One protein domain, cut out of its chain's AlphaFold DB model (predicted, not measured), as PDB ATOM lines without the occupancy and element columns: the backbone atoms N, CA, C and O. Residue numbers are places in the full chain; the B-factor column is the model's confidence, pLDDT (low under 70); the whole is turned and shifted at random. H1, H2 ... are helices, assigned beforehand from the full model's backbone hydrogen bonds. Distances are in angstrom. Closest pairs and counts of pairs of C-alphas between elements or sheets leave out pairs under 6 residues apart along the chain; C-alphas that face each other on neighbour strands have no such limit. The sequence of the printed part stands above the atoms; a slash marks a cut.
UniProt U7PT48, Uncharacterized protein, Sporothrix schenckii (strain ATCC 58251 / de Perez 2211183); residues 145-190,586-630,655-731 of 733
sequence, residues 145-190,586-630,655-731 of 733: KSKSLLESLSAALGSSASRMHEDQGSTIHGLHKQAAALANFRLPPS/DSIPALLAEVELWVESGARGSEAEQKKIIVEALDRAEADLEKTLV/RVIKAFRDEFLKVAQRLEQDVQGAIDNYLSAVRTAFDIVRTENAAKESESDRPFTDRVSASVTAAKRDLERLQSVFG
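AT A GLANCE: This is residues 145 to 190, 586 to 630 and 655 to 731 of the 733 residues of an uncharacterized protein of Sporothrix schenckii (strain ATCC 58251 / de Perez 2211183) (UniProt U7PT48). Four helices, H1, H2, H3 and H7, make an up-and-down bundle, each running against the one before it in the chain, and the short H6 lies across one end. The long H5 packs on H3 with residues 685 to 693 and sticks out as a thin arm with residues 655 to 675, while H4 meets it only near residues 690 to 694. The printed part has 168 residues with seven named helices, H1 to H7 in order, and no named strand; the class is all helix. The whole is loose, with a radius of gyration of the C-alphas of 19.8 A, and elongated by the arm, spanning 71 by 42 by 29 A.

IN THESE COORDINATES: H1, residues 145 to 158, begins with C-alpha 145 at (51.704, -22.320, 21.476) and is 19.5 A long. H2, residues 171 to 183, is 18.3 A long. H3, residues 586 to 603, is 25.9 A long, and H4, residues 608 to 630, 32.2 A. H5, residues 655 to 694, begins with C-alpha 655 at (-3.568, -30.123, 28.936) and is 54.7 A long. H6 holds residues 696 to 704, 12.3 A. H7, residues 706 to 730, is 35.6 A long, has a kink of 30 degrees near residue 724, and ends with C-alpha 730 at (41.642, -19.998, 29.563).

HOW THE PARTS SIT: H1 and H2 form a helical hairpin, with the closest C-alphas, of Leu 150 and Ala 183, 4.8 A apart. H2 touches H3, closest at the C-alphas of Leu 175 and Val 595, 6.8 A. H7 touches H1 at a shallow tilt of 14 degrees, opposite ways, closest at the C-alphas of Ala 156 and Val 712, 5.6 A. H3, the hub, touches H7, closest at the C-alphas of Leu 592 and Val 716, 6.2 A. H3 touches H5 at 29 degrees, a shallow tilt, the same way; the closest C-alphas, of Glu 594 and Ala 689, are 5.5 A apart. H6 touches H3, with the C-alphas of Gly 602 and Ala 699 closest at 4.2 A. H4 and H5 only just touch, with 3 pairs of C-alphas within 8 A, the closest being those of Val 615 and Arg 694, 5.9 A. H2 and H7 are apart. Every O i to N i+4 pair is within hydrogen-bond range in H1, H2, H4, H5 and H6; H3 has 13 of 14 and H7 18 of 21.

THE WHOLE: The C-alphas of Arg 655 and Pro 707 are the two farthest apart, 71.0 A. Residues 191 to 585 are not printed, with a gap of 20.2 A from C-alpha 190 to C-alpha 586; residues 631 to 654 are not printed either, with 32.5 A from C-alpha 630 to C-alpha 655. Of the links printed whole, H1 to H2 is long. The mean pLDDT of the printed part is 71.0, and 84 residues are under 70, among them residues 601 to 630 and 655 to 700.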
ATOM      1  N   LYS A 145      50.858 -21.434  20.677       83.99
ATOM      2  CA  LYS A 145      51.704 -22.320  21.476       83.99
ATOM      3  C   LYS A 145      51.093 -23.715  21.626       83.99
ATOM      4  O   LYS A 145      51.805 -24.688  21.397       83.99
ATOM      5  N   SER A 146      49.793 -23.821  21.915       84.43
ATOM      6  CA  SER A 146      49.058 -25.102  21.956       84.43
ATOM      7  C   SER A 146      49.251 -25.886  20.656       84.43
ATOM      8  O   SER A 146      49.610 -27.061  20.691       84.43
ATOM      9  N   LYS A 147      49.121 -25.205  19.508       83.61
ATOM     10  CA  LYS A 147      49.407 -25.779  18.191       83.61
ATOM     11  C   LYS A 147      50.855 -26.269  18.085       83.61
ATOM     12  O   LYS A 147      51.063 -27.431  17.758       83.61
ATOM     13  N   SER A 148      51.844 -25.434  18.416       85.46
ATOM     14  CA  SER A 148      53.265 -25.814  18.313       85.46
ATOM     15  C   SER A 148      53.660 -27.007  19.201       85.46
ATOM     16  O   SER A 148      54.516 -27.798  18.810       85.46
ATOM     17  N   LEU A 149      53.011 -27.187  20.360       86.80
ATOM     18  CA  LEU A 149      53.199 -28.367  21.213       86.80
ATOM     19  C   LEU A 149      52.670 -29.637  20.537       86.80
ATOM     20  O   LEU A 149      53.345 -30.661  20.553       86.80
ATOM     21  N   LEU A 150      51.490 -29.565  19.916       86.70
ATOM     22  CA  LEU A 150      50.882 -30.686  19.193       86.70
ATOM     23  C   LEU A 150      51.635 -31.008  17.892       86.70
ATOM     24  O   LEU A 150      51.821 -32.179  17.575       86.70
ATOM     25  N   GLU A 151      52.139 -29.996  17.178       87.51
ATOM     26  CA  GLU A 151      53.043 -30.177  16.032       87.51
ATOM     27  C   GLU A 151      54.355 -30.856  16.464       87.51
ATOM     28  O   GLU A 151      54.795 -31.801  15.811       87.51
ATOM     29  N   SER A 152      54.940 -30.453  17.600       85.96
ATOM     30  CA  SER A 152      56.138 -31.088  18.174       85.96
ATOM     31  C   SER A 152      55.880 -32.522  18.663       85.96
ATOM     32  O   SER A 152      56.729 -33.395  18.495       85.96
ATOM     33  N   LEU A 153      54.700 -32.804  19.225       87.18
ATOM     34  CA  LEU A 153      54.295 -34.156  19.624       87.18
ATOM     35  C   LEU A 153      54.070 -35.059  18.402       87.18
ATOM     36  O   LEU A 153      54.569 -36.181  18.375       87.18
ATOM     37  N   SER A 154      53.393 -34.554  17.365       87.28
ATOM     38  CA  SER A 154      53.226 -35.263  16.091       87.28
ATOM     39  C   SER A 154      54.584 -35.537  15.438       87.28
ATOM     40  O   SER A 154      54.839 -36.660  15.020       87.28
ATOM     41  N   ALA A 155      55.496 -34.561  15.418       86.30
ATOM     42  CA  ALA A 155      56.854 -34.754  14.910       86.30
ATOM     43  C   ALA A 155      57.661 -35.764  15.750       86.30
ATOM     44  O   ALA A 155      58.396 -36.574  15.186       86.30
ATOM     45  N   ALA A 156      57.502 -35.767  17.079       84.81
ATOM     46  CA  ALA A 156      58.140 -36.744  17.957       84.81
ATOM     47  C   ALA A 156      57.652 -38.171  17.662       84.81
ATOM     48  O   ALA A 156      58.488 -39.041  17.427       84.81
ATOM     49  N   LEU A 157      56.333 -38.391  17.577       84.07
ATOM     50  CA  LEU A 157      55.718 -39.676  17.202       84.07
ATOM     51  C   LEU A 157      56.081 -40.099  15.764       84.07
ATOM     52  O   LEU A 157      56.313 -41.277  15.492       84.07
ATOM     53  N   GLY A 158      56.214 -39.134  14.852       83.61
ATOM     54  CA  GLY A 158      56.711 -39.346  13.494       83.61
ATOM     55  C   GLY A 158      58.193 -39.750  13.426       83.61
ATOM     56  O   GLY A 158      58.600 -40.417  12.479       83.61
ATOM     57  N   SER A 159      59.005 -39.409  14.436       80.54
ATOM     58  CA  SER A 159      60.474 -39.579  14.438       80.54
ATOM     59  C   SER A 159      60.992 -41.010  14.676       80.54
ATOM     60  O   SER A 159      62.175 -41.189  14.982       80.54
ATOM     61  N   SER A 160      60.134 -42.028  14.570       74.46
ATOM     62  CA  SER A 160      60.531 -43.441  14.656       74.46
ATOM     63  C   SER A 160      61.339 -43.847  13.417       74.46
ATOM     64  O   SER A 160      60.903 -43.633  12.283       74.46
ATOM     65  N   ALA A 161      62.504 -44.471  13.623       71.65
ATOM     66  CA  ALA A 161      63.378 -44.911  12.532       71.65
ATOM     67  C   ALA A 161      62.747 -46.023  11.669       71.65
ATOM     68  O   ALA A 161      63.015 -46.110  10.472       71.65
ATOM     69  N   SER A 162      61.874 -46.838  12.267       71.34
ATOM     70  CA  SER A 162      61.086 -47.890  11.614       71.34
ATOM     71  C   SER A 162      59.762 -47.388  11.021       71.34
ATOM     72  O   SER A 162      59.030 -48.183  10.440       71.34
ATOM     73  N   ARG A 163      59.455 -46.084  11.131       78.33
ATOM     74  CA  ARG A 163      58.249 -45.432  10.578       78.33
ATOM     75  C   ARG A 163      56.928 -46.102  10.975       78.33
ATOM     76  O   ARG A 163      55.983 -46.149  10.200       78.33
ATOM     77  N   MET A 164      56.827 -46.534  12.231       77.03
ATOM     78  CA  MET A 164      55.639 -47.209  12.790       77.03
ATOM     79  C   MET A 164      54.337 -46.390  12.659       77.03
ATOM     80  O   MET A 164      53.251 -46.948  12.635       77.03
ATOM     81  N   HIS A 165      54.428 -45.067  12.487       78.85
ATOM     82  CA  HIS A 165      53.283 -44.203  12.190       78.85
ATOM     83  C   HIS A 165      52.682 -44.390  10.774       78.85
ATOM     84  O   HIS A 165      51.587 -43.886  10.516       78.85
ATOM     85  N   GLU A 166      53.374 -45.067   9.849       80.13
ATOM     86  CA  GLU A 166      52.855 -45.441   8.521       80.13
ATOM     87  C   GLU A 166      52.007 -46.733   8.574       80.13
ATOM     88  O   GLU A 166      51.129 -46.913   7.729       80.13
ATOM     89  N   ASP A 167      52.219 -47.604   9.570       78.27
ATOM     90  CA  ASP A 167      51.509 -48.882   9.727       78.27
ATOM     91  C   ASP A 167      50.146 -48.706  10.413       78.27
ATOM     92  O   ASP A 167      50.055 -48.311  11.572       78.27
ATOM     93  N   GLN A 168      49.068 -49.067   9.715       75.93
ATOM     94  CA  GLN A 168      47.696 -48.963  10.221       75.93
ATOM     95  C   GLN A 168      47.406 -49.889  11.418       75.93
ATOM     96  O   GLN A 168      46.440 -49.639  12.137       75.93
ATOM     97  N   GLY A 169      48.217 -50.932  11.641       73.50
ATOM     98  CA  GLY A 169      48.127 -51.820  12.805       73.50
ATOM     99  C   GLY A 169      48.884 -51.330  14.050       73.50
ATOM    100  O   GLY A 169      48.782 -51.957  15.107       73.50
ATOM    101  N   SER A 170      49.642 -50.233  13.945       79.24
ATOM    102  CA  SER A 170      50.460 -49.710  15.044       79.24
ATOM    103  C   SER A 170      49.675 -48.785  15.978       79.24
ATOM    104  O   SER A 170      48.912 -47.918  15.540       79.24
ATOM    105  N   THR A 171      49.937 -48.882  17.282       78.46
ATOM    106  CA  THR A 171      49.382 -47.950  18.274       78.46
ATOM    107  C   THR A 171      49.919 -46.528  18.053       78.46
ATOM    108  O   THR A 171      49.176 -45.550  18.190       78.46
ATOM    109  N   ILE A 172      51.172 -46.393  17.597       81.15
ATOM    110  CA  ILE A 172      51.773 -45.106  17.208       81.15
ATOM    111  C   ILE A 172      51.016 -44.457  16.038       81.15
ATOM    112  O   ILE A 172      50.900 -43.233  16.018       81.15
ATOM    113  N   HIS A 173      50.461 -45.216  15.082       82.88
ATOM    114  CA  HIS A 173      49.675 -44.637  13.982       82.88
ATOM    115  C   HIS A 173      48.416 -43.924  14.491       82.88
ATOM    116  O   HIS A 173      48.131 -42.807  14.055       82.88
ATOM    117  N   GLY A 174      47.700 -44.525  15.449       81.40
ATOM    118  CA  GLY A 174      46.555 -43.897  16.116       81.40
ATOM    119  C   GLY A 174      46.946 -42.582  16.795       81.40
ATOM    120  O   GLY A 174      46.430 -41.521  16.432       81.40
ATOM    121  N   LEU A 175      47.938 -42.644  17.687       83.10
ATOM    122  CA  LEU A 175      48.439 -41.492  18.445       83.10
ATOM    123  C   LEU A 175      48.983 -40.380  17.533       83.10
ATOM    124  O   LEU A 175      48.688 -39.203  17.741       83.10
ATOM    125  N   HIS A 176      49.735 -40.729  16.485       85.29
ATOM    126  CA  HIS A 176      50.257 -39.777  15.503       85.29
ATOM    127  C   HIS A 176      49.126 -39.098  14.720       85.29
ATOM    128  O   HIS A 176      49.141 -37.884  14.531       85.29
ATOM    129  N   LYS A 177      48.105 -39.857  14.308       85.27
ATOM    130  CA  LYS A 177      46.932 -39.345  13.590       85.27
ATOM    131  C   LYS A 177      46.072 -38.434  14.472       85.27
ATOM    132  O   LYS A 177      45.624 -37.394  13.993       85.27
ATOM    133  N   GLN A 178      45.890 -38.769  15.752       82.36
ATOM    134  CA  GLN A 178      45.239 -37.900  16.741       82.36
ATOM    135  C   GLN A 178      46.055 -36.621  16.986       82.36
ATOM    136  O   GLN A 178      45.497 -35.525  16.924       82.36
ATOM    137  N   ALA A 179      47.373 -36.733  17.190       84.00
ATOM    138  CA  ALA A 179      48.270 -35.590  17.365       84.00
ATOM    139  C   ALA A 179      48.241 -34.651  16.151       84.00
ATOM    140  O   ALA A 179      48.057 -33.447  16.316       84.00
ATOM    141  N   ALA A 180      48.321 -35.193  14.933       85.25
ATOM    142  CA  ALA A 180      48.218 -34.433  13.693       85.25
ATOM    143  C   ALA A 180      46.833 -33.783  13.512       85.25
ATOM    144  O   ALA A 180      46.750 -32.643  13.051       85.25
ATOM    145  N   ALA A 181      45.744 -34.463  13.888       81.41
ATOM    146  CA  ALA A 181      44.389 -33.915  13.819       81.41
ATOM    147  C   ALA A 181      44.162 -32.780  14.834       81.41
ATOM    148  O   ALA A 181      43.569 -31.759  14.486       81.41
ATOM    149  N   LEU A 182      44.678 -32.915  16.061       82.31
ATOM    150  CA  LEU A 182      44.616 -31.868  17.084       82.31
ATOM    151  C   LEU A 182      45.584 -30.709  16.780       82.31
ATOM    152  O   LEU A 182      45.217 -29.556  16.981       82.31
ATOM    153  N   ALA A 183      46.768 -30.963  16.217       82.24
ATOM    154  CA  ALA A 183      47.666 -29.919  15.704       82.24
ATOM    155  C   ALA A 183      47.020 -29.115  14.560       82.24
ATOM    156  O   ALA A 183      47.185 -27.899  14.457       82.24
ATOM    157  N   ASN A 184      46.227 -29.790  13.724       77.52
ATOM    158  CA  ASN A 184      45.395 -29.179  12.693       77.52
ATOM    159  C   ASN A 184      43.998 -28.770  13.199       77.52
ATOM    160  O   ASN A 184      43.103 -28.566  12.375       77.52
ATOM    161  N   PHE A 185      43.795 -28.598  14.516       68.72
ATOM    162  CA  PHE A 185      42.537 -28.098  15.080       68.72
ATOM    163  C   PHE A 185      42.263 -26.660  14.622       68.72
ATOM    164  O   PHE A 185      42.588 -25.663  15.268       68.72
ATOM    165  N   ARG A 186      41.611 -26.557  13.467       58.85
ATOM    166  CA  ARG A 186      40.905 -25.361  13.037       58.85
ATOM    167  C   ARG A 186      39.566 -25.357  13.761       58.85
ATOM    168  O   ARG A 186      38.825 -26.334  13.689       58.85
ATOM    169  N   LEU A 187      39.243 -24.240  14.412       52.89
ATOM    170  CA  LEU A 187      37.880 -23.964  14.871       52.89
ATOM    171  C   LEU A 187      36.934 -24.183  13.680       52.89
ATOM    172  O   LEU A 187      37.090 -23.473  12.679       52.89
ATOM    173  N   PRO A 188      36.018 -25.165  13.736       37.90
ATOM    174  CA  PRO A 188      35.294 -25.582  12.549       37.90
ATOM    175  C   PRO A 188      34.460 -24.419  11.993       37.90
ATOM    176  O   PRO A 188      33.888 -23.651  12.777       37.90
ATOM    177  N   PRO A 189      34.341 -24.269  10.658       35.51
ATOM    178  CA  PRO A 189      33.193 -23.560  10.106       35.51
ATOM    179  C   PRO A 189      31.934 -24.269  10.626       35.51
ATOM    180  O   PRO A 189      31.913 -25.497  10.717       35.51
ATOM    181  N   SER A 190      30.917 -23.518  11.043       29.57
ATOM    182  CA  SER A 190      29.785 -24.056  11.805       29.57
ATOM    183  C   SER A 190      28.976 -25.076  10.995       29.57
ATOM    184  O   SER A 190      28.155 -24.726  10.142       29.57
ATOM    185  N   ASP A 586      40.342 -30.224  27.774       80.87
ATOM    186  CA  ASP A 586      39.816 -31.591  27.696       80.87
ATOM    187  C   ASP A 586      40.541 -32.427  26.622       80.87
ATOM    188  O   ASP A 586      41.049 -33.504  26.926       80.87
ATOM    189  N   SER A 587      40.664 -31.930  25.381       81.23
ATOM    190  CA  SER A 587      41.225 -32.719  24.264       81.23
ATOM    191  C   SER A 587      42.745 -32.914  24.326       81.23
ATOM    192  O   SER A 587      43.220 -34.017  24.072       81.23
ATOM    193  N   ILE A 588      43.520 -31.874  24.661       82.34
ATOM    194  CA  ILE A 588      44.986 -32.008  24.772       82.34
ATOM    195  C   ILE A 588      45.385 -32.896  25.971       82.34
ATOM    196  O   ILE A 588      46.216 -33.783  25.772       82.34
ATOM    197  N   PRO A 589      44.811 -32.745  27.187       82.26
ATOM    198  CA  PRO A 589      45.103 -33.655  28.298       82.26
ATOM    199  C   PRO A 589      44.786 -35.125  28.005       82.26
ATOM    200  O   PRO A 589      45.569 -35.978  28.412       82.26
ATOM    201  N   ALA A 590      43.693 -35.417  27.288       78.22
ATOM    202  CA  ALA A 590      43.339 -36.785  26.904       78.22
ATOM    203  C   ALA A 590      44.439 -37.435  26.046       78.22
ATOM    204  O   ALA A 590      44.992 -38.457  26.445       78.22
ATOM    205  N   LEU A 591      44.859 -36.781  24.952       78.80
ATOM    206  CA  LEU A 591      45.951 -37.290  24.113       78.80
ATOM    207  C   LEU A 591      47.269 -37.436  24.896       78.80
ATOM    208  O   LEU A 591      47.988 -38.413  24.714       78.80
ATOM    209  N   LEU A 592      47.611 -36.486  25.776       83.51
ATOM    210  CA  LEU A 592      48.841 -36.592  26.571       83.51
ATOM    211  C   LEU A 592      48.803 -37.753  27.577       83.51
ATOM    212  O   LEU A 592      49.859 -38.309  27.865       83.51
ATOM    213  N   ALA A 593      47.625 -38.128  28.085       78.49
ATOM    214  CA  ALA A 593      47.451 -39.317  28.919       78.49
ATOM    215  C   ALA A 593      47.507 -40.616  28.092       78.49
ATOM    216  O   ALA A 593      48.132 -41.580  28.522       78.49
ATOM    217  N   GLU A 594      46.927 -40.633  26.888       78.20
ATOM    218  CA  GLU A 594      47.009 -41.766  25.952       78.20
ATOM    219  C   GLU A 594      48.470 -42.052  25.538       78.20
ATOM    220  O   GLU A 594      48.928 -43.192  25.626       78.20
ATOM    221  N   VAL A 595      49.254 -41.024  25.178       79.03
ATOM    222  CA  VAL A 595      50.682 -41.203  24.838       79.03
ATOM    223  C   VAL A 595      51.521 -41.594  26.066       79.03
ATOM    224  O   VAL A 595      52.424 -42.419  25.947       79.03
ATOM    225  N   GLU A 596      51.237 -41.046  27.251       78.21
ATOM    226  CA  GLU A 596      51.924 -41.438  28.494       78.21
ATOM    227  C   GLU A 596      51.661 -42.904  28.863       78.21
ATOM    228  O   GLU A 596      52.590 -43.618  29.233       78.21
ATOM    229  N   LEU A 597      50.428 -43.383  28.678       77.54
ATOM    230  CA  LEU A 597      50.061 -44.780  28.897       77.54
ATOM    231  C   LEU A 597      50.773 -45.728  27.916       77.54
ATOM    232  O   LEU A 597      51.205 -46.809  28.317       77.54
ATOM    233  N   TRP A 598      50.966 -45.307  26.659       78.68
ATOM    234  CA  TRP A 598      51.800 -46.034  25.693       78.68
ATOM    235  C   TRP A 598      53.272 -46.087  26.144       78.68
ATOM    236  O   TRP A 598      53.857 -47.170  26.146       78.68
ATOM    237  N   VAL A 599      53.848 -44.975  26.625       76.82
ATOM    238  CA  VAL A 599      55.220 -44.940  27.185       76.82
ATOM    239  C   VAL A 599      55.357 -45.856  28.411       76.82
ATOM    240  O   VAL A 599      56.325 -46.612  28.512       76.82
ATOM    241  N   GLU A 600      54.394 -45.832  29.338       74.78
ATOM    242  CA  GLU A 600      54.404 -46.722  30.506       74.78
ATOM    243  C   GLU A 600      54.293 -48.207  30.127       74.78
ATOM    244  O   GLU A 600      54.845 -49.054  30.835       74.78
ATOM    245  N   SER A 601      53.617 -48.534  29.019       69.88
ATOM    246  CA  SER A 601      53.350 -49.923  28.621       69.88
ATOM    247  C   SER A 601      54.614 -50.741  28.312       69.88
ATOM    248  O   SER A 601      54.626 -51.932  28.613       69.88
ATOM    249  N   GLY A 602      55.679 -50.116  27.793       63.63
ATOM    250  CA  GLY A 602      57.000 -50.740  27.593       63.63
ATOM    251  C   GLY A 602      58.041 -50.387  28.660       63.63
ATOM    252  O   GLY A 602      59.061 -51.062  28.777       63.63
ATOM    253  N   ALA A 603      57.799 -49.369  29.494       58.85
ATOM    254  CA  ALA A 603      58.593 -49.169  30.709       58.85
ATOM    255  C   ALA A 603      58.333 -50.294  31.733       58.85
ATOM    256  O   ALA A 603      59.234 -50.707  32.467       58.85
ATOM    257  N   ARG A 604      57.101 -50.819  31.760       50.08
ATOM    258  CA  ARG A 604      56.676 -51.964  32.575       50.08
ATOM    259  C   ARG A 604      56.967 -53.292  31.869       50.08
ATOM    260  O   ARG A 604      56.048 -54.056  31.587       50.08
ATOM    261  N   GLY A 605      58.251 -53.599  31.671       50.59
ATOM    262  CA  GLY A 605      58.712 -54.952  31.334       50.59
ATOM    263  C   GLY A 605      58.359 -55.931  32.462       50.59
ATOM    264  O   GLY A 605      59.137 -56.127  33.394       50.59
ATOM    265  N   SER A 606      57.138 -56.468  32.424       48.28
ATOM    266  CA  SER A 606      56.493 -57.195  33.517       48.28
ATOM    267  C   SER A 606      55.590 -58.293  32.952       48.28
ATOM    268  O   SER A 606      54.778 -58.062  32.061       48.28
ATOM    269  N   GLU A 607      55.807 -59.497  33.475       52.46
ATOM    270  CA  GLU A 607      55.240 -60.801  33.123       52.46
ATOM    271  C   GLU A 607      53.856 -60.793  32.443       52.46
ATOM    272  O   GLU A 607      52.888 -60.203  32.929       52.46
ATOM    273  N   ALA A 608      53.736 -61.553  31.345       57.88
ATOM    274  CA  ALA A 608      52.523 -61.635  30.526       57.88
ATOM    275  C   ALA A 608      51.254 -62.017  31.315       57.88
ATOM    276  O   ALA A 608      50.163 -61.569  30.963       57.88
ATOM    277  N   GLU A 609      51.382 -62.779  32.407       58.63
ATOM    278  CA  GLU A 609      50.257 -63.111  33.289       58.63
ATOM    279  C   GLU A 609      49.716 -61.868  34.021       58.63
ATOM    280  O   GLU A 609      48.503 -61.704  34.140       58.63
ATOM    281  N   GLN A 610      50.575 -60.930  34.436       57.80
ATOM    282  CA  GLN A 610      50.123 -59.685  35.059       57.80
ATOM    283  C   GLN A 610      49.483 -58.737  34.031       57.80
ATOM    284  O   GLN A 610      48.466 -58.114  34.341       57.80
ATOM    285  N   LYS A 611      49.981 -58.697  32.782       58.39
ATOM    286  CA  LYS A 611      49.280 -58.010  31.677       58.39
ATOM    287  C   LYS A 611      47.912 -58.642  31.396       58.39
ATOM    288  O   LYS A 611      46.935 -57.912  31.261       58.39
ATOM    289  N   LYS A 612      47.812 -59.973  31.370       65.44
ATOM    290  CA  LYS A 612      46.549 -60.707  31.190       65.44
ATOM    291  C   LYS A 612      45.540 -60.406  32.305       65.44
ATOM    292  O   LYS A 612      44.402 -60.075  31.997       65.44
ATOM    293  N   ILE A 613      45.953 -60.422  33.576       68.43
ATOM    294  CA  ILE A 613      45.092 -60.051  34.718       68.43
ATOM    295  C   ILE A 613      44.578 -58.607  34.585       68.43
ATOM    296  O   ILE A 613      43.417 -58.337  34.902       68.43
ATOM    297  N   ILE A 614      45.418 -57.681  34.103       62.10
ATOM    298  CA  ILE A 614      45.013 -56.296  33.824       62.10
ATOM    299  C   ILE A 614      43.996 -56.254  32.677       62.10
ATOM    300  O   ILE A 614      42.946 -55.646  32.849       62.10
ATOM    301  N   VAL A 615      44.246 -56.931  31.550       63.28
ATOM    302  CA  VAL A 615      43.310 -56.987  30.412       63.28
ATOM    303  C   VAL A 615      41.962 -57.579  30.824       63.28
ATOM    304  O   VAL A 615      40.945 -56.921  30.647       63.28
ATOM    305  N   GLU A 616      41.936 -58.728  31.507       69.94
ATOM    306  CA  GLU A 616      40.692 -59.323  32.017       69.94
ATOM    307  C   GLU A 616      39.940 -58.399  32.992       69.94
ATOM    308  O   GLU A 616      38.720 -58.507  33.132       69.94
ATOM    309  N   ALA A 617      40.645 -57.517  33.711       67.33
ATOM    310  CA  ALA A 617      40.038 -56.515  34.584       67.33
ATOM    311  C   ALA A 617      39.510 -55.297  33.809       67.33
ATOM    312  O   ALA A 617      38.446 -54.791  34.161       67.33
ATOM    313  N   LEU A 618      40.202 -54.862  32.750       64.68
ATOM    314  CA  LEU A 618      39.742 -53.812  31.837       64.68
ATOM    315  C   LEU A 618      38.530 -54.264  31.019       64.68
ATOM    316  O   LEU A 618      37.577 -53.507  30.897       64.68
ATOM    317  N   ASP A 619      38.511 -55.509  30.541       68.99
ATOM    318  CA  ASP A 619      37.386 -56.086  29.798       68.99
ATOM    319  C   ASP A 619      36.125 -56.172  30.670       68.99
ATOM    320  O   ASP A 619      35.035 -55.802  30.237       68.99
ATOM    321  N   ARG A 620      36.275 -56.579  31.939       69.37
ATOM    322  CA  ARG A 620      35.186 -56.522  32.929       69.37
ATOM    323  C   ARG A 620      34.758 -55.086  33.225       69.37
ATOM    324  O   ARG A 620      33.561 -54.826  33.278       69.37
ATOM    325  N   ALA A 621      35.705 -54.162  33.392       61.51
ATOM    326  CA  ALA A 621      35.400 -52.759  33.654       61.51
ATOM    327  C   ALA A 621      34.675 -52.088  32.476       61.51
ATOM    328  O   ALA A 621      33.724 -51.350  32.710       61.51
ATOM    329  N   GLU A 622      35.064 -52.364  31.229       58.63
ATOM    330  CA  GLU A 622      34.361 -51.878  30.039       58.63
ATOM    331  C   GLU A 622      32.971 -52.508  29.927       58.63
ATOM    332  O   GLU A 622      32.002 -51.771  29.777       58.63
ATOM    333  N   ALA A 623      32.838 -53.828  30.085       66.00
ATOM    334  CA  ALA A 623      31.539 -54.497  30.026       66.00
ATOM    335  C   ALA A 623      30.567 -53.992  31.111       66.00
ATOM    336  O   ALA A 623      29.389 -53.764  30.828       66.00
ATOM    337  N   ASP A 624      31.041 -53.761  32.341       63.31
ATOM    338  CA  ASP A 624      30.235 -53.147  33.400       63.31
ATOM    339  C   ASP A 624      29.935 -51.665  33.119       63.31
ATOM    340  O   ASP A 624      28.840 -51.201  33.447       63.31
ATOM    341  N   LEU A 625      30.845 -50.917  32.484       56.43
ATOM    342  CA  LEU A 625      30.636 -49.513  32.117       56.43
ATOM    343  C   LEU A 625      29.611 -49.374  30.980       56.43
ATOM    344  O   LEU A 625      28.644 -48.629  31.133       56.43
ATOM    345  N   GLU A 626      29.753 -50.138  29.893       57.94
ATOM    346  CA  GLU A 626      28.765 -50.243  28.811       57.94
ATOM    347  C   GLU A 626      27.395 -50.624  29.363       57.94
ATOM    348  O   GLU A 626      26.409 -49.926  29.128       57.94
ATOM    349  N   LYS A 627      27.330 -51.695  30.161       61.83
ATOM    350  CA  LYS A 627      26.098 -52.149  30.804       61.83
ATOM    351  C   LYS A 627      25.485 -51.044  31.662       61.83
ATOM    352  O   LYS A 627      24.302 -50.755  31.502       61.83
ATOM    353  N   THR A 628      26.272 -50.388  32.513       52.45
ATOM    354  CA  THR A 628      25.797 -49.309  33.395       52.45
ATOM    355  C   THR A 628      25.284 -48.099  32.618       52.45
ATOM    356  O   THR A 628      24.352 -47.449  33.084       52.45
ATOM    357  N   LEU A 629      25.855 -47.789  31.452       53.86
ATOM    358  CA  LEU A 629      25.456 -46.645  30.631       53.86
ATOM    359  C   LEU A 629      24.242 -46.975  29.750       53.86
ATOM    360  O   LEU A 629      23.228 -46.285  29.837       53.86
ATOM    361  N   VAL A 630      24.285 -48.081  29.000       54.30
ATOM    362  CA  VAL A 630      23.180 -48.550  28.141       54.30
ATOM    363  C   VAL A 630      21.905 -48.815  28.953       54.30
ATOM    364  O   VAL A 630      20.813 -48.485  28.496       54.30
ATOM    365  N   ARG A 655      -4.212 -31.172  29.756       55.23
ATOM    366  CA  ARG A 655      -3.568 -30.123  28.936       55.23
ATOM    367  C   ARG A 655      -2.284 -29.600  29.576       55.23
ATOM    368  O   ARG A 655      -1.255 -29.571  28.911       55.23
ATOM    369  N   VAL A 656      -2.332 -29.225  30.856       57.94
ATOM    370  CA  VAL A 656      -1.175 -28.639  31.561       57.94
ATOM    371  C   VAL A 656      -0.058 -29.669  31.746       57.94
ATOM    372  O   VAL A 656       1.102 -29.363  31.492       57.94
ATOM    373  N   ILE A 657      -0.399 -30.908  32.111       61.05
ATOM    374  CA  ILE A 657       0.565 -32.005  32.255       61.05
ATOM    375  C   ILE A 657       1.090 -32.470  30.903       61.05
ATOM    376  O   ILE A 657       2.264 -32.806  30.839       61.05
ATOM    377  N   LYS A 658       0.292 -32.463  29.819       67.22
ATOM    378  CA  LYS A 658       0.850 -32.734  28.486       67.22
ATOM    379  C   LYS A 658       1.865 -31.655  28.106       67.22
ATOM    380  O   LYS A 658       2.998 -32.008  27.826       67.22
ATOM    381  N   ALA A 659       1.517 -30.369  28.190       66.08
ATOM    382  CA  ALA A 659       2.455 -29.289  27.872       66.08
ATOM    383  C   ALA A 659       3.735 -29.351  28.730       66.08
ATOM    384  O   ALA A 659       4.838 -29.275  28.199       66.08
ATOM    385  N   PHE A 660       3.606 -29.575  30.044       64.24
ATOM    386  CA  PHE A 660       4.759 -29.756  30.931       64.24
ATOM    387  C   PHE A 660       5.577 -31.011  30.593       64.24
ATOM    388  O   PHE A 660       6.799 -30.961  30.636       64.24
ATOM    389  N   ARG A 661       4.931 -32.132  30.249       64.51
ATOM    390  CA  ARG A 661       5.603 -33.385  29.877       64.51
ATOM    391  C   ARG A 661       6.323 -33.262  28.542       64.51
ATOM    392  O   ARG A 661       7.447 -33.733  28.447       64.51
ATOM    393  N   ASP A 662       5.702 -32.652  27.542       68.75
ATOM    394  CA  ASP A 662       6.285 -32.455  26.217       68.75
ATOM    395  C   ASP A 662       7.511 -31.523  26.317       68.75
ATOM    396  O   ASP A 662       8.553 -31.811  25.733       68.75
ATOM    397  N   GLU A 663       7.443 -30.469  27.141       62.99
ATOM    398  CA  GLU A 663       8.585 -29.575  27.383       62.99
ATOM    399  C   GLU A 663       9.676 -30.222  28.252       62.99
ATOM    400  O   GLU A 663      10.863 -30.120  27.943       62.99
ATOM    401  N   PHE A 664       9.295 -30.965  29.296       63.38
ATOM    402  CA  PHE A 664      10.230 -31.767  30.086       63.38
ATOM    403  C   PHE A 664      10.922 -32.831  29.225       63.38
ATOM    404  O   PHE A 664      12.111 -33.062  29.408       63.38
ATOM    405  N   LEU A 665      10.222 -33.443  28.263       62.41
ATOM    406  CA  LEU A 665      10.805 -34.396  27.319       62.41
ATOM    407  C   LEU A 665      11.827 -33.728  26.396       62.41
ATOM    408  O   LEU A 665      12.899 -34.296  26.232       62.41
ATOM    409  N   LYS A 666      11.571 -32.524  25.865       65.47
ATOM    410  CA  LYS A 666      12.581 -31.773  25.087       65.47
ATOM    411  C   LYS A 666      13.832 -31.473  25.918       65.47
ATOM    412  O   LYS A 666      14.944 -31.716  25.460       65.47
ATOM    413  N   VAL A 667      13.662 -30.966  27.143       59.64
ATOM    414  CA  VAL A 667      14.785 -30.634  28.042       59.64
ATOM    415  C   VAL A 667      15.540 -31.897  28.466       59.64
ATOM    416  O   VAL A 667      16.769 -31.898  28.474       59.64
ATOM    417  N   ALA A 668      14.827 -32.989  28.757       60.73
ATOM    418  CA  ALA A 668      15.423 -34.283  29.069       60.73
ATOM    419  C   ALA A 668      16.186 -34.856  27.869       60.73
ATOM    420  O   ALA A 668      17.324 -35.253  28.051       60.73
ATOM    421  N   GLN A 669      15.627 -34.816  26.654       62.79
ATOM    422  CA  GLN A 669      16.300 -35.244  25.420       62.79
ATOM    423  C   GLN A 669      17.521 -34.380  25.091       62.79
ATOM    424  O   GLN A 669      18.527 -34.898  24.614       62.79
ATOM    425  N   ARG A 670      17.471 -33.067  25.353       56.77
ATOM    426  CA  ARG A 670      18.627 -32.176  25.190       56.77
ATOM    427  C   ARG A 670      19.736 -32.532  26.178       56.77
ATOM    428  O   ARG A 670      20.879 -32.702  25.766       56.77
ATOM    429  N   LEU A 671      19.387 -32.693  27.454       59.50
ATOM    430  CA  LEU A 671      20.325 -33.113  28.492       59.50
ATOM    431  C   LEU A 671      20.877 -34.516  28.210       59.50
ATOM    432  O   LEU A 671      22.069 -34.727  28.369       59.50
ATOM    433  N   GLU A 672      20.044 -35.447  27.746       61.09
ATOM    434  CA  GLU A 672      20.425 -36.793  27.310       61.09
ATOM    435  C   GLU A 672      21.396 -36.733  26.127       61.09
ATOM    436  O   GLU A 672      22.422 -37.390  26.181       61.09
ATOM    437  N   GLN A 673      21.166 -35.889  25.115       62.93
ATOM    438  CA  GLN A 673      22.102 -35.699  23.998       62.93
ATOM    439  C   GLN A 673      23.435 -35.071  24.429       62.93
ATOM    440  O   GLN A 673      24.486 -35.508  23.966       62.93
ATOM    441  N   ASP A 674      23.423 -34.068  25.310       58.40
ATOM    442  CA  ASP A 674      24.653 -33.428  25.797       58.40
ATOM    443  C   ASP A 674      25.435 -34.336  26.764       58.40
ATOM    444  O   ASP A 674      26.667 -34.377  26.721       58.40
ATOM    445  N   VAL A 675      24.734 -35.111  27.598       60.06
ATOM    446  CA  VAL A 675      25.322 -36.109  28.505       60.06
ATOM    447  C   VAL A 675      25.817 -37.326  27.729       60.06
ATOM    448  O   VAL A 675      26.947 -37.736  27.963       60.06
ATOM    449  N   GLN A 676      25.056 -37.856  26.767       62.46
ATOM    450  CA  GLN A 676      25.495 -38.933  25.875       62.46
ATOM    451  C   GLN A 676      26.690 -38.475  25.040       62.46
ATOM    452  O   GLN A 676      27.700 -39.158  25.015       62.46
ATOM    453  N   GLY A 677      26.651 -37.272  24.461       62.55
ATOM    454  CA  GLY A 677      27.791 -36.706  23.743       62.55
ATOM    455  C   GLY A 677      29.028 -36.523  24.631       62.55
ATOM    456  O   GLY A 677      30.148 -36.735  24.171       62.55
ATOM    457  N   ALA A 678      28.869 -36.172  25.910       60.22
ATOM    458  CA  ALA A 678      29.980 -36.155  26.862       60.22
ATOM    459  C   ALA A 678      30.482 -37.574  27.188       60.22
ATOM    460  O   ALA A 678      31.691 -37.804  27.166       60.22
ATOM    461  N   ILE A 679      29.569 -38.518  27.438       58.48
ATOM    462  CA  ILE A 679      29.849 -39.935  27.691       58.48
ATOM    463  C   ILE A 679      30.597 -40.552  26.512       58.48
ATOM    464  O   ILE A 679      31.646 -41.131  26.739       58.48
ATOM    465  N   ASP A 680      30.143 -40.374  25.273       61.70
ATOM    466  CA  ASP A 680      30.771 -40.919  24.066       61.70
ATOM    467  C   ASP A 680      32.201 -40.389  23.884       61.70
ATOM    468  O   ASP A 680      33.101 -41.145  23.529       61.70
ATOM    469  N   ASN A 681      32.446 -39.108  24.191       61.56
ATOM    470  CA  ASN A 681      33.800 -38.541  24.183       61.56
ATOM    471  C   ASN A 681      34.689 -39.161  25.279       61.56
ATOM    472  O   ASN A 681      35.828 -39.533  24.995       61.56
ATOM    473  N   TYR A 682      34.189 -39.301  26.513       59.18
ATOM    474  CA  TYR A 682      34.947 -39.933  27.602       59.18
ATOM    475  C   TYR A 682      35.152 -41.441  27.370       59.18
ATOM    476  O   TYR A 682      36.249 -41.936  27.602       59.18
ATOM    477  N   LEU A 683      34.151 -42.161  26.854       61.32
ATOM    478  CA  LEU A 683      34.242 -43.564  26.444       61.32
ATOM    479  C   LEU A 683      35.246 -43.751  25.311       61.32
ATOM    480  O   LEU A 683      36.007 -44.704  25.353       61.32
ATOM    481  N   SER A 684      35.283 -42.855  24.321       67.38
ATOM    482  CA  SER A 684      36.260 -42.922  23.227       67.38
ATOM    483  C   SER A 684      37.697 -42.814  23.749       67.38
ATOM    484  O   SER A 684      38.553 -43.605  23.356       67.38
ATOM    485  N   ALA A 685      37.957 -41.898  24.692       58.84
ATOM    486  CA  ALA A 685      39.262 -41.773  25.346       58.84
ATOM    487  C   ALA A 685      39.589 -42.985  26.242       58.84
ATOM    488  O   ALA A 685      40.687 -43.529  26.176       58.84
ATOM    489  N   VAL A 686      38.624 -43.465  27.040       60.79
ATOM    490  CA  VAL A 686      38.792 -44.652  27.903       60.79
ATOM    491  C   VAL A 686      39.045 -45.916  27.078       60.79
ATOM    492  O   VAL A 686      39.962 -46.662  27.402       60.79
ATOM    493  N   ARG A 687      38.309 -46.132  25.981       64.28
ATOM    494  CA  ARG A 687      38.543 -47.237  25.037       64.28
ATOM    495  C   ARG A 687      39.905 -47.137  24.375       64.28
ATOM    496  O   ARG A 687      40.645 -48.107  24.405       64.28
ATOM    497  N   THR A 688      40.279 -45.960  23.869       66.48
ATOM    498  CA  THR A 688      41.607 -45.748  23.266       66.48
ATOM    499  C   THR A 688      42.716 -46.072  24.276       66.48
ATOM    500  O   THR A 688      43.646 -46.809  23.957       66.48
ATOM    501  N   ALA A 689      42.580 -45.619  25.527       62.06
ATOM    502  CA  ALA A 689      43.486 -45.964  26.619       62.06
ATOM    503  C   ALA A 689      43.499 -47.473  26.944       62.06
ATOM    504  O   ALA A 689      44.565 -48.047  27.171       62.06
ATOM    505  N   PHE A 690      42.345 -48.143  26.944       62.57
ATOM    506  CA  PHE A 690      42.261 -49.586  27.188       62.57
ATOM    507  C   PHE A 690      42.871 -50.389  26.034       62.57
ATOM    508  O   PHE A 690      43.589 -51.349  26.290       62.57
ATOM    509  N   ASP A 691      42.682 -49.973  24.783       66.89
ATOM    510  CA  ASP A 691      43.238 -50.631  23.599       66.89
ATOM    511  C   ASP A 691      44.768 -50.462  23.514       66.89
ATOM    512  O   ASP A 691      45.481 -51.407  23.161       66.89
ATOM    513  N   ILE A 692      45.303 -49.316  23.959       64.41
ATOM    514  CA  ILE A 692      46.744 -49.126  24.200       64.41
ATOM    515  C   ILE A 692      47.271 -50.170  25.204       64.41
ATOM    516  O   ILE A 692      48.327 -50.753  24.980       64.41
ATOM    517  N   VAL A 693      46.539 -50.475  26.282       61.77
ATOM    518  CA  VAL A 693      46.962 -51.499  27.261       61.77
ATOM    519  C   VAL A 693      46.756 -52.928  26.740       61.77
ATOM    520  O   VAL A 693      47.624 -53.779  26.955       61.77
ATOM    521  N   ARG A 694      45.641 -53.203  26.048       63.90
ATOM    522  CA  ARG A 694      45.290 -54.515  25.477       63.90
ATOM    523  C   ARG A 694      46.282 -54.964  24.420       63.90
ATOM    524  O   ARG A 694      46.748 -56.102  24.476       63.90
ATOM    525  N   THR A 695      46.606 -54.094  23.461       64.86
ATOM    526  CA  THR A 695      47.487 -54.461  22.347       64.86
ATOM    527  C   THR A 695      48.836 -54.949  22.871       64.86
ATOM    528  O   THR A 695      49.490 -54.310  23.696       64.86
ATOM    529  N   GLU A 696      49.282 -56.112  22.401       61.43
ATOM    530  CA  GLU A 696      50.662 -56.547  22.644       61.43
ATOM    531  C   GLU A 696      51.653 -55.615  21.923       61.43
ATOM    532  O   GLU A 696      52.779 -55.436  22.386       61.43
ATOM    533  N   ASN A 697      51.186 -54.969  20.842       65.67
ATOM    534  CA  ASN A 697      51.900 -53.965  20.061       65.67
ATOM    535  C   ASN A 697      52.428 -52.838  20.951       65.67
ATOM    536  O   ASN A 697      53.637 -52.721  21.030       65.67
ATOM    537  N   ALA A 698      51.600 -52.073  21.676       65.27
ATOM    538  CA  ALA A 698      52.063 -50.888  22.419       65.27
ATOM    539  C   ALA A 698      53.310 -51.130  23.301       65.27
ATOM    540  O   ALA A 698      54.257 -50.342  23.271       65.27
ATOM    541  N   ALA A 699      53.352 -52.262  24.017       66.94
ATOM    542  CA  ALA A 699      54.503 -52.655  24.832       66.94
ATOM    543  C   ALA A 699      55.720 -53.048  23.969       66.94
ATOM    544  O   ALA A 699      56.811 -52.522  24.168       66.94
ATOM    545  N   LYS A 700      55.533 -53.913  22.960       68.53
ATOM    546  CA  LYS A 700      56.603 -54.319  22.024       68.53
ATOM    547  C   LYS A 700      57.171 -53.129  21.241       68.53
ATOM    548  O   LYS A 700      58.378 -53.030  21.054       68.53
ATOM    549  N   GLU A 701      56.305 -52.220  20.806       72.72
ATOM    550  CA  GLU A 701      56.635 -50.979  20.111       72.72
ATOM    551  C   GLU A 701      57.522 -50.086  20.985       72.72
ATOM    552  O   GLU A 701      58.618 -49.717  20.562       72.72
ATOM    553  N   SER A 702      57.077 -49.777  22.207       69.22
ATOM    554  CA  SER A 702      57.792 -48.880  23.123       69.22
ATOM    555  C   SER A 702      59.062 -49.499  23.729       69.22
ATOM    556  O   SER A 702      60.004 -48.762  24.035       69.22
ATOM    557  N   GLU A 703      59.160 -50.830  23.826       71.32
ATOM    558  CA  GLU A 703      60.418 -51.526  24.135       71.32
ATOM    559  C   GLU A 703      61.420 -51.519  22.963       71.32
ATOM    560  O   GLU A 703      62.628 -51.463  23.209       71.32
ATOM    561  N   SER A 704      60.948 -51.577  21.707       72.81
ATOM    562  CA  SER A 704      61.796 -51.838  20.527       72.81
ATOM    563  C   SER A 704      62.787 -50.722  20.163       72.81
ATOM    564  O   SER A 704      63.907 -51.016  19.745       72.81
ATOM    565  N   ASP A 705      62.415 -49.454  20.355       76.63
ATOM    566  CA  ASP A 705      63.280 -48.281  20.166       76.63
ATOM    567  C   ASP A 705      63.198 -47.403  21.423       76.63
ATOM    568  O   ASP A 705      62.509 -46.383  21.463       76.63
ATOM    569  N   ARG A 706      63.905 -47.812  22.488       77.80
ATOM    570  CA  ARG A 706      63.994 -47.025  23.733       77.80
ATOM    571  C   ARG A 706      64.427 -45.570  23.486       77.80
ATOM    572  O   ARG A 706      63.754 -44.689  24.011       77.80
ATOM    573  N   PRO A 707      65.439 -45.267  22.640       81.38
ATOM    574  CA  PRO A 707      65.753 -43.888  22.270       81.38
ATOM    575  C   PRO A 707      64.580 -43.102  21.664       81.38
ATOM    576  O   PRO A 707      64.533 -41.884  21.829       81.38
ATOM    577  N   PHE A 708      63.657 -43.732  20.931       80.64
ATOM    578  CA  PHE A 708      62.411 -43.103  20.464       80.64
ATOM    579  C   PHE A 708      61.407 -42.909  21.600       80.64
ATOM    580  O   PHE A 708      60.901 -41.797  21.764       80.64
ATOM    581  N   THR A 709      61.179 -43.926  22.429       80.80
ATOM    582  CA  THR A 709      60.299 -43.840  23.605       80.80
ATOM    583  C   THR A 709      60.748 -42.731  24.568       80.80
ATOM    584  O   THR A 709      59.918 -41.944  25.024       80.80
ATOM    585  N   ASP A 710      62.058 -42.563  24.777       82.64
ATOM    586  CA  ASP A 710      62.647 -41.459  25.546       82.64
ATOM    587  C   ASP A 710      62.364 -40.081  24.906       82.64
ATOM    588  O   ASP A 710      62.010 -39.131  25.611       82.64
ATOM    589  N   ARG A 711      62.455 -39.955  23.567       83.23
ATOM    590  CA  ARG A 711      62.093 -38.713  22.841       83.23
ATOM    591  C   ARG A 711      60.608 -38.377  22.993       83.23
ATOM    592  O   ARG A 711      60.267 -37.217  23.230       83.23
ATOM    593  N   VAL A 712      59.728 -39.373  22.869       83.58
ATOM    594  CA  VAL A 712      58.273 -39.208  23.023       83.58
ATOM    595  C   VAL A 712      57.931 -38.818  24.463       83.58
ATOM    596  O   VAL A 712      57.243 -37.817  24.672       83.58
ATOM    597  N   SER A 713      58.493 -39.514  25.454       84.22
ATOM    598  CA  SER A 713      58.340 -39.219  26.885       84.22
ATOM    599  C   SER A 713      58.797 -37.799  27.246       84.22
ATOM    600  O   SER A 713      58.071 -37.046  27.905       84.22
ATOM    601  N   ALA A 714      59.959 -37.369  26.738       85.02
ATOM    602  CA  ALA A 714      60.452 -36.004  26.915       85.02
ATOM    603  C   ALA A 714      59.520 -34.954  26.279       85.02
ATOM    604  O   ALA A 714      59.283 -33.903  26.882       85.02
ATOM    605  N   SER A 715      58.952 -35.247  25.102       84.18
ATOM    606  CA  SER A 715      57.994 -34.373  24.408       84.18
ATOM    607  C   SER A 715      56.677 -34.233  25.184       84.18
ATOM    608  O   SER A 715      56.242 -33.111  25.453       84.18
ATOM    609  N   VAL A 716      56.092 -35.341  25.659       84.63
ATOM    610  CA  VAL A 716      54.892 -35.340  26.524       84.63
ATOM    611  C   VAL A 716      55.146 -34.569  27.821       84.63
ATOM    612  O   VAL A 716      54.347 -33.715  28.208       84.63
ATOM    613  N   THR A 717      56.292 -34.802  28.465       85.49
ATOM    614  CA  THR A 717      56.677 -34.119  29.709       85.49
ATOM    615  C   THR A 717      56.843 -32.608  29.502       85.49
ATOM    616  O   THR A 717      56.439 -31.815  30.355       85.49
ATOM    617  N   ALA A 718      57.411 -32.178  28.369       84.45
ATOM    618  CA  ALA A 718      57.488 -30.763  28.010       84.45
ATOM    619  C   ALA A 718      56.095 -30.170  27.732       84.45
ATOM    620  O   ALA A 718      55.772 -29.097  28.251       84.45
ATOM    621  N   ALA A 719      55.253 -30.890  26.983       84.11
ATOM    622  CA  ALA A 719      53.896 -30.473  26.653       84.11
ATOM    623  C   ALA A 719      53.022 -30.287  27.900       84.11
ATOM    624  O   ALA A 719      52.348 -29.265  27.996       84.11
ATOM    625  N   LYS A 720      53.085 -31.188  28.893       84.14
ATOM    626  CA  LYS A 720      52.345 -31.052  30.164       84.14
ATOM    627  C   LYS A 720      52.685 -29.759  30.919       84.14
ATOM    628  O   LYS A 720      51.780 -28.991  31.234       84.14
ATOM    629  N   ARG A 721      53.977 -29.467  31.132       84.81
ATOM    630  CA  ARG A 721      54.442 -28.253  31.848       84.81
ATOM    631  C   ARG A 721      53.988 -26.953  31.184       84.81
ATOM    632  O   ARG A 721      53.759 -25.947  31.852       84.81
ATOM    633  N   ASP A 722      53.909 -26.941  29.855       83.96
ATOM    634  CA  ASP A 722      53.392 -25.784  29.129       83.96
ATOM    635  C   ASP A 722      51.862 -25.779  29.029       83.96
ATOM    636  O   ASP A 722      51.274 -24.700  29.000       83.96
ATOM    637  N   LEU A 723      51.197 -26.934  29.070       83.82
ATOM    638  CA  LEU A 723      49.740 -27.026  29.113       83.82
ATOM    639  C   LEU A 723      49.159 -26.470  30.418       83.82
ATOM    640  O   LEU A 723      48.176 -25.738  30.364       83.82
ATOM    641  N   GLU A 724      49.802 -26.708  31.563       81.83
ATOM    642  CA  GLU A 724      49.457 -26.070  32.847       81.83
ATOM    643  C   GLU A 724      49.441 -24.534  32.728       81.83
ATOM    644  O   GLU A 724      48.486 -23.862  33.129       81.83
ATOM    645  N   ARG A 725      50.476 -23.969  32.089       81.86
ATOM    646  CA  ARG A 725      50.577 -22.526  31.820       81.86
ATOM    647  C   ARG A 725      49.462 -22.057  30.884       81.86
ATOM    648  O   ARG A 725      48.854 -21.018  31.132       81.86
ATOM    649  N   LEU A 726      49.161 -22.823  29.838       82.97
ATOM    650  CA  LEU A 726      48.122 -22.507  28.853       82.97
ATOM    651  C   LEU A 726      46.714 -22.542  29.457       82.97
ATOM    652  O   LEU A 726      45.921 -21.634  29.212       82.97
ATOM    653  N   GLN A 727      46.411 -23.533  30.294       81.08
ATOM    654  CA  GLN A 727      45.121 -23.647  30.974       81.08
ATOM    655  C   GLN A 727      44.859 -22.464  31.918       81.08
ATOM    656  O   GLN A 727      43.711 -22.030  32.028       81.08
ATOM    657  N   SER A 728      45.898 -21.860  32.509       81.04
ATOM    658  CA  SER A 728      45.730 -20.641  33.315       81.04
ATOM    659  C   SER A 728      45.181 -19.446  32.508       81.04
ATOM    660  O   SER A 728      44.369 -18.685  33.029       81.04
ATOM    661  N   VAL A 729      45.513 -19.334  31.212       79.03
ATOM    662  CA  VAL A 729      45.010 -18.272  30.312       79.03
ATOM    663  C   VAL A 729      43.518 -18.447  29.997       79.03
ATOM    664  O   VAL A 729      42.765 -17.468  29.951       79.03
ATOM    665  N   PHE A 730      43.059 -19.689  29.810       75.01
ATOM    666  CA  PHE A 730      41.642 -19.998  29.563       75.01
ATOM    667  C   PHE A 730      40.788 -20.019  30.840       75.01
ATOM    668  O   PHE A 730      39.566 -19.905  30.746       75.01
ATOM    669  N   GLY A 731      41.424 -20.093  32.011       63.10
ATOM    670  CA  GLY A 731      40.775 -20.199  33.313       63.10
ATOM    671  C   GLY A 731      40.480 -21.649  33.705       63.10
ATOM    672  O   GLY A 731      40.230 -22.512  32.854       63.10
TER     673      GLY A 731